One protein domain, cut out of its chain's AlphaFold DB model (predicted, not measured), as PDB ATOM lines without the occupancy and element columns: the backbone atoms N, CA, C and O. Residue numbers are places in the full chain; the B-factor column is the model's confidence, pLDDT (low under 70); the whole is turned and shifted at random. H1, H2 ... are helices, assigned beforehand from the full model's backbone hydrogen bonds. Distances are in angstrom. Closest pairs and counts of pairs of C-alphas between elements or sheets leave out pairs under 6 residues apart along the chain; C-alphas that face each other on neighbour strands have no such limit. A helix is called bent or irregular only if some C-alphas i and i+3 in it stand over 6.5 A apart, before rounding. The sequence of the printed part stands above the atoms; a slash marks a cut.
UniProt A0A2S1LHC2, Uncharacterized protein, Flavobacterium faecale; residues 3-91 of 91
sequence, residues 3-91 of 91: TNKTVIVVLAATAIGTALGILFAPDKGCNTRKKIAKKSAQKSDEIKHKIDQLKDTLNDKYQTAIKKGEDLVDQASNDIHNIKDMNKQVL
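Overview. This is residues 3 to 91 of the 91 residues of an uncharacterized protein of Flavobacterium faecale (UniProt A0A2S1LHC2). Three helices follow one another end to end as a wide, open hook: H1 is one arm, the short H2 makes the turn, and the long H3 folds back as the other arm and runs on past the beginning of H1. The space between the arms is empty, no helix touches another, and H3 itself has a kink of 55 degrees near residue 60. The printed part has 89 residues with three named helices, in the order H1, H2, H3, and no named strand; the class is all helix. The whole is extended, with a radius of gyration of the C-alphas of 21.8 A, and its C-alphas span 68 by 31 by 21 A along their three main axes.

Arrangement. H1, residues 3 to 24, touches no helix. H2, residues 29 to 42, follows it after a tight link of 4 residues, and H1 and H2 are apart, with no C-alpha of the one within 8 A of the other. H3, residues 44 to 89, follows H2 after a tight link of 1 residue, and H2 and H3 meet only through their link. H1 and H3 are apart. H3 is neither bent nor irregular, but only just: C-alphas 60 and 63 are 6.3 A apart. In H1 every O i to N i+4 pair is within hydrogen-bond range; in H2 it is 9 of 10 pairs and in H3 36 of 42.

Along the chain. H1 runs from Thr 3, with its C-alpha at (-12.503, 32.778, -49.210), to Phe 24, and measures 28.6 A from first to last C-alpha; x rises from -12.503 to 14.587 between these two. H2 runs from Gly 29 to Gln 42 and measures 19.5 A; between its first and last C-alphas y falls from 38.275 to 19.149. H3 is the longest helix by residues, 46 of them, and measures 60.1 A. It begins at Ser 44, C-alpha at (9.528, 18.923, -60.177), and ends at Gln 89, C-alpha at (-27.911, 43.568, -20.201).

Size, cuts and confidence. The two C-alphas farthest apart are those of Cys 30 in H2 and Gln 89 in H3, at 67.9 A, and the C-alphas of Thr 3 and Leu 91 are 34.3 A apart. Residues 3 to 26, 28 to 34 and 36 to 91 stand free. The printed part has no cut, and it ends at residue 91, the chain's last residue. Both links are tight. The mean pLDDT of the printed part is 75.0, and 27 residues are under 70, among them residues 39 to 46 and 84 to 91.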
ATOM      1  N   THR A   3     -13.533  33.173 -48.226       64.62
ATOM      2  CA  THR A   3     -12.503  32.778 -49.210       64.62
ATOM      3  C   THR A   3     -11.958  33.975 -49.971       64.62
ATOM      4  O   THR A   3     -10.760  34.043 -50.200       64.62
ATOM      5  N   ASN A   4     -12.798  34.973 -50.267       75.94
ATOM      6  CA  ASN A   4     -12.314  36.221 -50.846       75.94
ATOM      7  C   ASN A   4     -11.298  36.861 -49.901       75.94
ATOM      8  O   ASN A   4     -10.259  37.261 -50.373       75.94
ATOM      9  N   LYS A   5     -11.502  36.860 -48.578       74.31
ATOM     10  CA  LYS A   5     -10.538  37.429 -47.623       74.31
ATOM     11  C   LYS A   5      -9.296  36.559 -47.449       74.31
ATOM     12  O   LYS A   5      -8.222  37.122 -47.482       74.31
ATOM     13  N   THR A   6      -9.388  35.233 -47.325       80.56
ATOM     14  CA  THR A   6      -8.195  34.375 -47.157       80.56
ATOM     15  C   THR A   6      -7.411  34.200 -48.446       80.56
ATOM     16  O   THR A   6      -6.199  34.172 -48.392       80.56
ATOM     17  N   VAL A   7      -8.049  34.128 -49.613       83.75
ATOM     18  CA  VAL A   7      -7.341  34.164 -50.900       83.75
ATOM     19  C   VAL A   7      -6.829  35.558 -51.148       83.75
ATOM     20  O   VAL A   7      -5.714  35.677 -51.597       83.75
ATOM     21  N   ILE A   8      -7.545  36.620 -50.783       86.81
ATOM     22  CA  ILE A   8      -6.935  37.950 -50.801       86.81
ATOM     23  C   ILE A   8      -5.792  38.019 -49.792       86.81
ATOM     24  O   ILE A   8      -4.816  38.653 -50.111       86.81
ATOM     25  N   VAL A   9      -5.823  37.345 -48.644       87.38
ATOM     26  CA  VAL A   9      -4.745  37.358 -47.639       87.38
ATOM     27  C   VAL A   9      -3.597  36.444 -48.022       87.38
ATOM     28  O   VAL A   9      -2.472  36.789 -47.731       87.38
ATOM     29  N   VAL A  10      -3.834  35.312 -48.679       89.50
ATOM     30  CA  VAL A  10      -2.813  34.364 -49.127       89.50
ATOM     31  C   VAL A  10      -2.284  34.795 -50.469       89.50
ATOM     32  O   VAL A  10      -1.094  34.707 -50.651       89.50
ATOM     33  N   LEU A  11      -3.099  35.282 -51.398       89.50
ATOM     34  CA  LEU A  11      -2.651  35.935 -52.623       89.50
ATOM     35  C   LEU A  11      -2.052  37.287 -52.298       89.50
ATOM     36  O   LEU A  11      -1.110  37.651 -52.957       89.50
ATOM     37  N   ALA A  12      -2.486  38.011 -51.271       90.50
ATOM     38  CA  ALA A  12      -1.689  39.123 -50.776       90.50
ATOM     39  C   ALA A  12      -0.429  38.576 -50.125       90.50
ATOM     40  O   ALA A  12       0.625  39.037 -50.476       90.50
ATOM     41  N   ALA A  13      -0.447  37.558 -49.275       89.38
ATOM     42  CA  ALA A  13       0.761  37.076 -48.599       89.38
ATOM     43  C   ALA A  13       1.744  36.395 -49.552       89.38
ATOM     44  O   ALA A  13       2.943  36.455 -49.323       89.38
ATOM     45  N   THR A  14       1.264  35.777 -50.624       90.81
ATOM     46  CA  THR A  14       2.060  35.156 -51.677       90.81
ATOM     47  C   THR A  14       2.336  36.145 -52.769       90.81
ATOM     48  O   THR A  14       3.455  36.142 -53.193       90.81
ATOM     49  N   ALA A  15       1.448  37.033 -53.204       91.62
ATOM     50  CA  ALA A  15       1.830  38.085 -54.147       91.62
ATOM     51  C   ALA A  15       2.768  39.077 -53.478       91.62
ATOM     52  O   ALA A  15       3.752  39.428 -54.087       91.62
ATOM     53  N   ILE A  16       2.557  39.468 -52.227       92.38
ATOM     54  CA  ILE A  16       3.552  40.167 -51.406       92.38
ATOM     55  C   ILE A  16       4.751  39.242 -51.223       92.38
ATOM     56  O   ILE A  16       5.857  39.649 -51.515       92.38
ATOM     57  N   GLY A  17       4.581  37.974 -50.864       85.25
ATOM     58  CA  GLY A  17       5.699  37.048 -50.638       85.25
ATOM     59  C   GLY A  17       6.545  36.752 -51.881       85.25
ATOM     60  O   GLY A  17       7.752  36.582 -51.780       85.25
ATOM     61  N   THR A  18       5.948  36.743 -53.066       87.12
ATOM     62  CA  THR A  18       6.556  36.460 -54.364       87.12
ATOM     63  C   THR A  18       6.946  37.741 -55.052       87.12
ATOM     64  O   THR A  18       7.940  37.736 -55.746       87.12
ATOM     65  N   ALA A  19       6.206  38.837 -54.896       87.81
ATOM     66  CA  ALA A  19       6.651  40.141 -55.368       87.81
ATOM     67  C   ALA A  19       7.871  40.540 -54.562       87.81
ATOM     68  O   ALA A  19       8.890  40.817 -55.165       87.81
ATOM     69  N   LEU A  20       7.833  40.447 -53.232       87.81
ATOM     70  CA  LEU A  20       9.029  40.564 -52.406       87.81
ATOM     71  C   LEU A  20      10.045  39.481 -52.778       87.81
ATOM     72  O   LEU A  20      11.207  39.807 -52.959       87.81
ATOM     73  N   GLY A  21       9.636  38.227 -52.987       82.69
ATOM     74  CA  GLY A  21      10.549  37.134 -53.344       82.69
ATOM     75  C   GLY A  21      11.278  37.318 -54.682       82.69
ATOM     76  O   GLY A  21      12.454  36.990 -54.786       82.69
ATOM     77  N   ILE A  22      10.611  37.867 -55.698       80.69
ATOM     78  CA  ILE A  22      11.140  38.147 -57.041       80.69
ATOM     79  C   ILE A  22      11.874  39.493 -57.051       80.69
ATOM     80  O   ILE A  22      12.916  39.610 -57.687       80.69
ATOM     81  N   LEU A  23      11.364  40.503 -56.339       82.81
ATOM     82  CA  LEU A  23      11.982  41.826 -56.229       82.81
ATOM     83  C   LEU A  23      13.304  41.762 -55.466       82.81
ATOM     84  O   LEU A  23      14.288  42.338 -55.916       82.81
ATOM     85  N   PHE A  24      13.348  41.046 -54.340       75.25
ATOM     86  CA  PHE A  24      14.587  40.847 -53.587       75.25
ATOM     87  C   PHE A  24      15.574  39.918 -54.306       75.25
ATOM     88  O   PHE A  24      16.771  40.007 -54.045       75.25
ATOM     89  N   ALA A  25      15.116  39.057 -55.222       74.44
ATOM     90  CA  ALA A  25      15.986  38.179 -56.004       74.44
ATOM     91  C   ALA A  25      15.745  38.311 -57.526       74.44
ATOM     92  O   ALA A  25      15.125  37.430 -58.135       74.44
ATOM     93  N   PRO A  26      16.266  39.380 -58.171       67.12
ATOM     94  CA  PRO A  26      16.079  39.599 -59.600       67.12
ATOM     95  C   PRO A  26      17.089  38.799 -60.441       67.12
ATOM     96  O   PRO A  26      18.292  39.058 -60.448       67.12
ATOM     97  N   ASP A  27      16.586  37.841 -61.220       74.44
ATOM     98  CA  ASP A  27      17.351  37.139 -62.258       74.44
ATOM     99  C   ASP A  27      17.275  37.914 -63.599       74.44
ATOM    100  O   ASP A  27      16.222  38.442 -63.971       74.44
ATOM    101  N   LYS A  28      18.367  37.942 -64.388       79.50
ATOM    102  CA  LYS A  28      18.370  38.557 -65.737       79.50
ATOM    103  C   LYS A  28      17.281  37.922 -66.618       79.50
ATOM    104  O   LYS A  28      17.282  36.707 -66.819       79.50
ATOM    105  N   GLY A  29      16.412  38.736 -67.223       67.88
ATOM    106  CA  GLY A  29      15.183  38.275 -67.895       67.88
ATOM    107  C   GLY A  29      15.357  37.178 -68.961       67.88
ATOM    108  O   GLY A  29      14.543  36.256 -69.027       67.88
ATOM    109  N   CYS A  30      16.448  37.203 -69.740       77.50
ATOM    110  CA  CYS A  30      16.764  36.155 -70.727       77.50
ATOM    111  C   CYS A  30      16.934  34.771 -70.067       77.50
ATOM    112  O   CYS A  30      16.421  33.754 -70.542       77.50
ATOM    113  N   ASN A  31      17.578  34.748 -68.902       74.00
ATOM    114  CA  ASN A  31      17.812  33.533 -68.140       74.00
ATOM    115  C   ASN A  31      16.578  33.102 -67.353       74.00
ATOM    116  O   ASN A  31      16.377  31.900 -67.223       74.00
ATOM    117  N   THR A  32      15.728  34.022 -66.886       75.69
ATOM    118  CA  THR A  32      14.450  33.680 -66.233       75.69
ATOM    119  C   THR A  32      13.533  32.944 -67.195       75.69
ATOM    120  O   THR A  32      13.001  31.896 -66.850       75.69
ATOM    121  N   ARG A  33      13.427  33.402 -68.446       79.56
ATOM    122  CA  ARG A  33      12.598  32.743 -69.463       79.56
ATOM    123  C   ARG A  33      13.121  31.347 -69.819       79.56
ATOM    124  O   ARG A  33      12.354  30.387 -69.865       79.56
ATOM    125  N   LYS A  34      14.442  31.206 -69.975       81.12
ATOM    126  CA  LYS A  34      15.098  29.911 -70.226       81.12
ATOM    127  C   LYS A  34      15.041  28.978 -69.005       81.12
ATOM    128  O   LYS A  34      14.850  27.775 -69.162       81.12
ATOM    129  N   LYS A  35      15.151  29.520 -67.784       73.81
ATOM    130  CA  LYS A  35      14.950  28.799 -66.517       73.81
ATOM    131  C   LYS A  35      13.498  28.379 -66.348       73.81
ATOM    132  O   LYS A  35      13.314  27.274 -65.889       73.81
ATOM    133  N   ILE A  36      12.488  29.171 -66.706       76.50
ATOM    134  CA  ILE A  36      11.082  28.730 -66.657       76.50
ATOM    135  C   ILE A  36      10.912  27.523 -67.583       76.50
ATOM    136  O   ILE A  36      10.478  26.470 -67.135       76.50
ATOM    137  N   ALA A  37      11.398  27.620 -68.822       78.00
ATOM    138  CA  ALA A  37      11.314  26.520 -69.781       78.00
ATOM    139  C   ALA A  37      12.045  25.241 -69.315       78.00
ATOM    140  O   ALA A  37      11.531  24.141 -69.484       78.00
ATOM    141  N   LYS A  38      13.228  25.368 -68.695       74.19
ATOM    142  CA  LYS A  38      14.050  24.218 -68.270       74.19
ATOM    143  C   LYS A  38      13.725  23.701 -66.859       74.19
ATOM    144  O   LYS A  38      13.752  22.498 -66.624       74.19
ATOM    145  N   LYS A  39      13.402  24.586 -65.905       68.69
ATOM    146  CA  LYS A  39      13.000  24.233 -64.528       68.69
ATOM    147  C   LYS A  39      11.641  23.536 -64.512       68.69
ATOM    148  O   LYS A  39      11.507  22.616 -63.713       68.69
ATOM    149  N   SER A  40      10.702  23.899 -65.395       64.06
ATOM    150  CA  SER A  40       9.430  23.171 -65.541       64.06
ATOM    151  C   SER A  40       9.626  21.693 -65.883       64.06
ATOM    152  O   SER A  40       8.807  20.869 -65.495       64.06
ATOM    153  N   ALA A  41      10.723  21.343 -66.561       66.38
ATOM    154  CA  ALA A  41      11.008  19.967 -66.954       66.38
ATOM    155  C   ALA A  41      11.862  19.181 -65.937       66.38
ATOM    156  O   ALA A  41      11.780  17.961 -65.916       66.38
ATOM    157  N   GLN A  42      12.681  19.841 -65.102       66.56
ATOM    158  CA  GLN A  42      13.656  19.149 -64.230       66.56
ATOM    159  C   GLN A  42      13.522  19.402 -62.717       66.56
ATOM    160  O   GLN A  42      14.048  18.612 -61.944       66.56
ATOM    161  N   LYS A  43      12.872  20.478 -62.242       56.69
ATOM    162  CA  LYS A  43      12.819  20.791 -60.790       56.69
ATOM    163  C   LYS A  43      11.646  20.163 -60.039       56.69
ATOM    164  O   LYS A  43      11.567  20.303 -58.822       56.69
ATOM    165  N   SER A  44      10.759  19.473 -60.742       64.56
ATOM    166  CA  SER A  44       9.528  18.923 -60.177       64.56
ATOM    167  C   SER A  44       9.774  17.801 -59.171       64.56
ATOM    168  O   SER A  44       8.975  17.658 -58.252       64.56
ATOM    169  N   ASP A  45      10.872  17.050 -59.288       69.69
ATOM    170  CA  ASP A  45      11.057  15.850 -58.463       69.69
ATOM    171  C   ASP A  45      11.887  16.075 -57.188       69.69
ATOM    172  O   ASP A  45      11.557  15.524 -56.144       69.69
ATOM    173  N   GLU A  46      12.853  16.994 -57.168       66.19
ATOM    174  CA  GLU A  46      13.525  17.375 -55.909       66.19
ATOM    175  C   GLU A  46      12.663  18.288 -55.014       66.19
ATOM    176  O   GLU A  46      12.789  18.256 -53.788       66.19
ATOM    177  N   ILE A  47      11.748  19.078 -55.602       72.25
ATOM    178  CA  ILE A  47      10.750  19.854 -54.839       72.25
ATOM    179  C   ILE A  47       9.806  18.907 -54.082       72.25
ATOM    180  O   ILE A  47       9.415  19.214 -52.958       72.25
ATOM    181  N   LYS A  48       9.515  17.727 -54.640       66.00
ATOM    182  CA  LYS A  48       8.723  16.693 -53.964       66.00
ATOM    183  C   LYS A  48       9.453  16.128 -52.747       66.00
ATOM    184  O   LYS A  48       8.888  16.128 -51.661       66.00
ATOM    185  N   HIS A  49      10.736  15.787 -52.870       75.94
ATOM    186  CA  HIS A  49      11.462  15.166 -51.757       75.94
ATOM    187  C   HIS A  49      11.626  16.093 -50.530       75.94
ATOM    188  O   HIS A  49      11.598  15.635 -49.387       75.94
ATOM    189  N   LYS A  50      11.772  17.410 -50.721       64.81
ATOM    190  CA  LYS A  50      11.839  18.367 -49.596       64.81
ATOM    191  C   LYS A  50      10.472  18.731 -49.016       64.81
ATOM    192  O   LYS A  50      10.403  19.007 -47.824       64.81
ATOM    193  N   ILE A  51       9.403  18.721 -49.818       70.88
ATOM    194  CA  ILE A  51       8.029  18.890 -49.315       70.88
ATOM    195  C   ILE A  51       7.633  17.694 -48.448       70.88
ATOM    196  O   ILE A  51       6.930  17.875 -47.458       70.88
ATOM    197  N   ASP A  52       8.149  16.508 -48.758       75.12
ATOM    198  CA  ASP A  52       7.862  15.315 -47.971       75.12
ATOM    199  C   ASP A  52       8.633  15.284 -46.636       75.12
ATOM    200  O   ASP A  52       8.019  15.048 -45.604       75.12
ATOM    201  N   GLN A  53       9.903  15.705 -46.575       74.75
ATOM    202  CA  GLN A  53      10.588  15.880 -45.273       74.75
ATOM    203  C   GLN A  53       9.996  17.020 -44.414       74.75
ATOM    204  O   GLN A  53       9.995  16.947 -43.183       74.75
ATOM    205  N   LEU A  54       9.470  18.077 -45.050       75.25
ATOM    206  CA  LEU A  54       8.728  19.146 -44.369       75.25
ATOM    207  C   LEU A  54       7.414  18.629 -43.770       75.25
ATOM    208  O   LEU A  54       7.082  19.031 -42.661       75.25
ATOM    209  N   LYS A  55       6.691  17.728 -44.447       62.91
ATOM    210  CA  LYS A  55       5.448  17.121 -43.930       62.91
ATOM    211  C   LYS A  55       5.679  16.311 -42.659       62.91
ATOM    212  O   LYS A  55       4.873  16.414 -41.737       62.91
ATOM    213  N   ASP A  56       6.797  15.601 -42.574       76.94
ATOM    214  CA  ASP A  56       7.069  14.756 -41.410       76.94
ATOM    215  C   ASP A  56       7.459  15.583 -40.175       76.94
ATOM    216  O   ASP A  56       6.935  15.360 -39.089       76.94
ATOM    217  N   THR A  57       8.280  16.629 -40.332       69.69
ATOM    218  CA  THR A  57       8.626  17.524 -39.202       69.69
ATOM    219  C   THR A  57       7.471  18.450 -38.808       69.69
ATOM    220  O   THR A  57       7.369  18.881 -37.654       69.69
ATOM    221  N   LEU A  58       6.592  18.787 -39.756       75.31
ATOM    222  CA  LEU A  58       5.398  19.569 -39.465       75.31
ATOM    223  C   LEU A  58       4.399  18.754 -38.649       75.31
ATOM    224  O   LEU A  58       3.847  19.328 -37.725       75.31
ATOM    225  N   ASN A  59       4.231  17.450 -38.883       67.88
ATOM    226  CA  ASN A  59       3.267  16.619 -38.147       67.88
ATOM    227  C   ASN A  59       3.467  16.646 -36.615       67.88
ATOM    228  O   ASN A  59       2.494  16.813 -35.877       67.88
ATOM    229  N   ASP A  60       4.714  16.606 -36.133       72.50
ATOM    230  CA  ASP A  60       5.011  16.662 -34.690       72.50
ATOM    231  C   ASP A  60       4.803  18.060 -34.078       72.50
ATOM    232  O   ASP A  60       4.388  18.197 -32.925       72.50
ATOM    233  N   LYS A  61       5.043  19.135 -34.839       68.31
ATOM    234  CA  LYS A  61       4.842  20.518 -34.360       68.31
ATOM    235  C   LYS A  61       3.432  21.047 -34.625       68.31
ATOM    236  O   LYS A  61       3.014  22.005 -33.975       68.31
ATOM    237  N   TYR A  62       2.684  20.412 -35.524       68.38
ATOM    238  CA  TYR A  62       1.342  20.810 -35.929       68.38
ATOM    239  C   TYR A  62       0.351  20.607 -34.792       68.38
ATOM    240  O   TYR A  62      -0.397  21.523 -34.499       68.38
ATOM    241  N   GLN A  63       0.428  19.502 -34.045       71.12
ATOM    242  CA  GLN A  63      -0.441  19.294 -32.878       71.12
ATOM    243  C   GLN A  63      -0.231  20.351 -31.773       71.12
ATOM    244  O   GLN A  63      -1.178  20.749 -31.102       71.12
ATOM    245  N   THR A  64       0.990  20.875 -31.609       75.31
ATOM    246  CA  THR A  64       1.271  21.963 -30.646       75.31
ATOM    247  C   THR A  64       0.870  23.336 -31.196       75.31
ATOM    248  O   THR A  64       0.387  24.185 -30.450       75.31
ATOM    249  N   ALA A  65       1.055  23.573 -32.496       80.75
ATOM    250  CA  ALA A  65       0.614  24.799 -33.157       80.75
ATOM    251  C   ALA A  65      -0.919  24.890 -33.262       80.75
ATOM    252  O   ALA A  65      -1.457  25.984 -33.145       80.75
ATOM    253  N   ILE A  66      -1.607  23.754 -33.427       71.31
ATOM    254  CA  ILE A  66      -3.070  23.640 -33.454       71.31
ATOM    255  C   ILE A  66      -3.636  23.920 -32.070       71.31
ATOM    256  O   ILE A  66      -4.498  24.776 -31.970       71.31
ATOM    257  N   LYS A  67      -3.064  23.350 -31.002       82.81
ATOM    258  CA  LYS A  67      -3.492  23.675 -29.632       82.81
ATOM    259  C   LYS A  67      -3.268  25.143 -29.257       82.81
ATOM    260  O   LYS A  67      -4.158  25.777 -28.718       82.81
ATOM    261  N   LYS A  68      -2.115  25.729 -29.612       77.56
ATOM    262  CA  LYS A  68      -1.880  27.176 -29.416       77.56
ATOM    263  C   LYS A  68      -2.787  28.050 -30.287       77.56
ATOM    264  O   LYS A  68      -3.085  29.179 -29.918       77.56
ATOM    265  N   GLY A  69      -3.182  27.555 -31.458       83.94
ATOM    266  CA  GLY A  69      -4.167  28.201 -32.316       83.94
ATOM    267  C   GLY A  69      -5.577  28.129 -31.729       83.94
ATOM    268  O   GLY A  69      -6.269  29.139 -31.745       83.94
ATOM    269  N   GLU A  70      -5.969  26.977 -31.176       73.88
ATOM    270  CA  GLU A  70      -7.228  26.753 -30.451       73.88
ATOM    271  C   GLU A  70      -7.314  27.671 -29.230       73.88
ATOM    272  O   GLU A  70      -8.285  28.407 -29.119       73.88
ATOM    273  N   ASP A  71      -6.255  27.776 -28.421       83.12
ATOM    274  CA  ASP A  71      -6.216  28.701 -27.280       83.12
ATOM    275  C   ASP A  71      -6.398  30.170 -27.707       83.12
ATOM    276  O   ASP A  71      -7.144  30.920 -27.082       83.12
ATOM    277  N   LEU A  72      -5.754  30.598 -28.800       81.94
ATOM    278  CA  LEU A  72      -5.893  31.963 -29.324       81.94
ATOM    279  C   LEU A  72      -7.296  32.237 -29.885       81.94
ATOM    280  O   LEU A  72      -7.779  33.369 -29.824       81.94
ATOM    281  N   VAL A  73      -7.948  31.219 -30.445       77.69
ATOM    282  CA  VAL A  73      -9.293  31.331 -31.024       77.69
ATOM    283  C   VAL A  73     -10.364  31.258 -29.940       77.69
ATOM    284  O   VAL A  73     -11.345  31.998 -30.019       77.69
ATOM    285  N   ASP A  74     -10.162  30.454 -28.902       84.25
ATOM    286  CA  ASP A  74     -11.039  30.379 -27.737       84.25
ATOM    287  C   ASP A  74     -10.929  31.648 -26.887       84.25
ATOM    288  O   ASP A  74     -11.946  32.179 -26.437       84.25
ATOM    289  N   GLN A  75      -9.725  32.214 -26.747       81.12
ATOM    290  CA  GLN A  75      -9.518  33.513 -26.109       81.12
ATOM    291  C   GLN A  75     -10.227  34.630 -26.888       81.12
ATOM    292  O   GLN A  75     -11.011  35.379 -26.309       81.12
ATOM    293  N   ALA A  76     -10.073  34.664 -28.215       81.62
ATOM    294  CA  ALA A  76     -10.814  35.598 -29.060       81.62
ATOM    295  C   ALA A  76     -12.340  35.377 -28.996       81.62
ATOM    296  O   ALA A  76     -13.109  36.334 -29.064       81.62
ATOM    297  N   SER A  77     -12.801  34.132 -28.845       73.25
ATOM    298  CA  SER A  77     -14.229  33.793 -28.777       73.25
ATOM    299  C   SER A  77     -14.859  34.182 -27.443       73.25
ATOM    300  O   SER A  77     -15.985  34.678 -27.423       73.25
ATOM    301  N   ASN A  78     -14.129  34.024 -26.342       81.88
ATOM    302  CA  ASN A  78     -14.561  34.483 -25.027       81.88
ATOM    303  C   ASN A  78     -14.570  36.011 -24.940       81.88
ATOM    304  O   ASN A  78     -15.537  36.582 -24.433       81.88
ATOM    305  N   ASP A  79     -13.566  36.683 -25.513       79.75
ATOM    306  CA  ASP A  79     -13.552  38.144 -25.624       79.75
ATOM    307  C   ASP A  79     -14.778  38.648 -26.404       79.75
ATOM    308  O   ASP A  79     -15.423  39.617 -26.008       79.75
ATOM    309  N   ILE A  80     -15.185  37.940 -27.461       78.81
ATOM    310  CA  ILE A  80     -16.379  38.281 -28.248       78.81
ATOM    311  C   ILE A  80     -17.692  37.946 -27.507       78.81
ATOM    312  O   ILE A  80     -18.665  38.692 -27.643       78.81
ATOM    313  N   HIS A  81     -17.749  36.869 -26.711       69.81
ATOM    314  CA  HIS A  81     -18.940  36.505 -25.925       69.81
ATOM    315  C   HIS A  81     -19.205  37.518 -24.806       69.81
ATOM    316  O   HIS A  81     -20.333  37.988 -24.652       69.81
ATOM    317  N   ASN A  82     -18.149  37.944 -24.109       73.56
ATOM    318  CA  ASN A  82     -18.227  38.981 -23.083       73.56
ATOM    319  C   ASN A  82     -18.732  40.311 -23.659       73.56
ATOM    320  O   ASN A  82     -19.602  40.952 -23.073       73.56
ATOM    321  N   ILE A  83     -18.275  40.691 -24.855       73.81
ATOM    322  CA  ILE A  83     -18.771  41.889 -25.551       73.81
ATOM    323  C   ILE A  83     -20.272  41.771 -25.889       73.81
ATOM    324  O   ILE A  83     -20.988  42.773 -25.923       73.81
ATOM    325  N   LYS A  84     -20.784  40.557 -26.114       65.12
ATOM    326  CA  LYS A  84     -22.174  40.321 -26.522       65.12
ATOM    327  C   LYS A  84     -23.157  40.301 -25.351       65.12
ATOM    328  O   LYS A  84     -24.252  40.850 -25.485       65.12
ATOM    329  N   ASP A  85     -22.773  39.732 -24.214       67.62
ATOM    330  CA  ASP A  85     -23.608  39.727 -23.007       67.62
ATOM    331  C   ASP A  85     -23.706  41.119 -22.375       67.62
ATOM    332  O   ASP A  85     -24.778  41.512 -21.905       67.62
ATOM    333  N   MET A  86     -22.637  41.918 -22.482       59.81
ATOM    334  CA  MET A  86     -22.678  43.346 -22.155       59.81
ATOM    335  C   MET A  86     -23.721  44.101 -22.986       59.81
ATOM    336  O   MET A  86     -24.343  45.028 -22.483       59.81
ATOM    337  N   ASN A  87     -23.977  43.691 -24.229       60.91
ATOM    338  CA  ASN A  87     -24.972  44.346 -25.078       60.91
ATOM    339  C   ASN A  87     -26.420  43.879 -24.809       60.91
ATOM    340  O   ASN A  87     -27.354  44.547 -25.237       60.91
ATOM    341  N   LYS A  88     -26.630  42.750 -24.114       57.81
ATOM    342  CA  LYS A  88     -27.967  42.211 -23.784       57.81
ATOM    343  C   LYS A  88     -28.447  42.586 -22.381       57.81
ATOM    344  O   LYS A  88     -29.637  42.545 -22.121       57.81
ATOM    345  N   GLN A  89     -27.536  42.941 -21.475       54.56
ATOM    346  CA  GLN A  89     -27.911  43.568 -20.201       54.56
ATOM    347  C   GLN A  89     -28.208  45.068 -20.342       54.56
ATOM    348  O   GLN A  89     -28.836  45.648 -19.461       54.56
ATOM    349  N   VAL A  90     -27.749  45.696 -21.428       54.44
ATOM    350  CA  VAL A  90     -27.924  47.136 -21.693       54.44
ATOM    351  C   VAL A  90     -29.168  47.424 -22.560       54.44
ATOM    352  O   VAL A  90     -29.501  48.588 -22.775       54.44
ATOM    353  N   LEU A  91     -29.886  46.391 -23.019       46.88
ATOM    354  CA  LEU A  91     -31.081  46.483 -23.871       46.88
ATOM    355  C   LEU A  91     -32.243  45.712 -23.239       46.88
ATOM    356  O   LEU A  91     -33.352  46.285 -23.171       46.88
TER     357      LEU A  91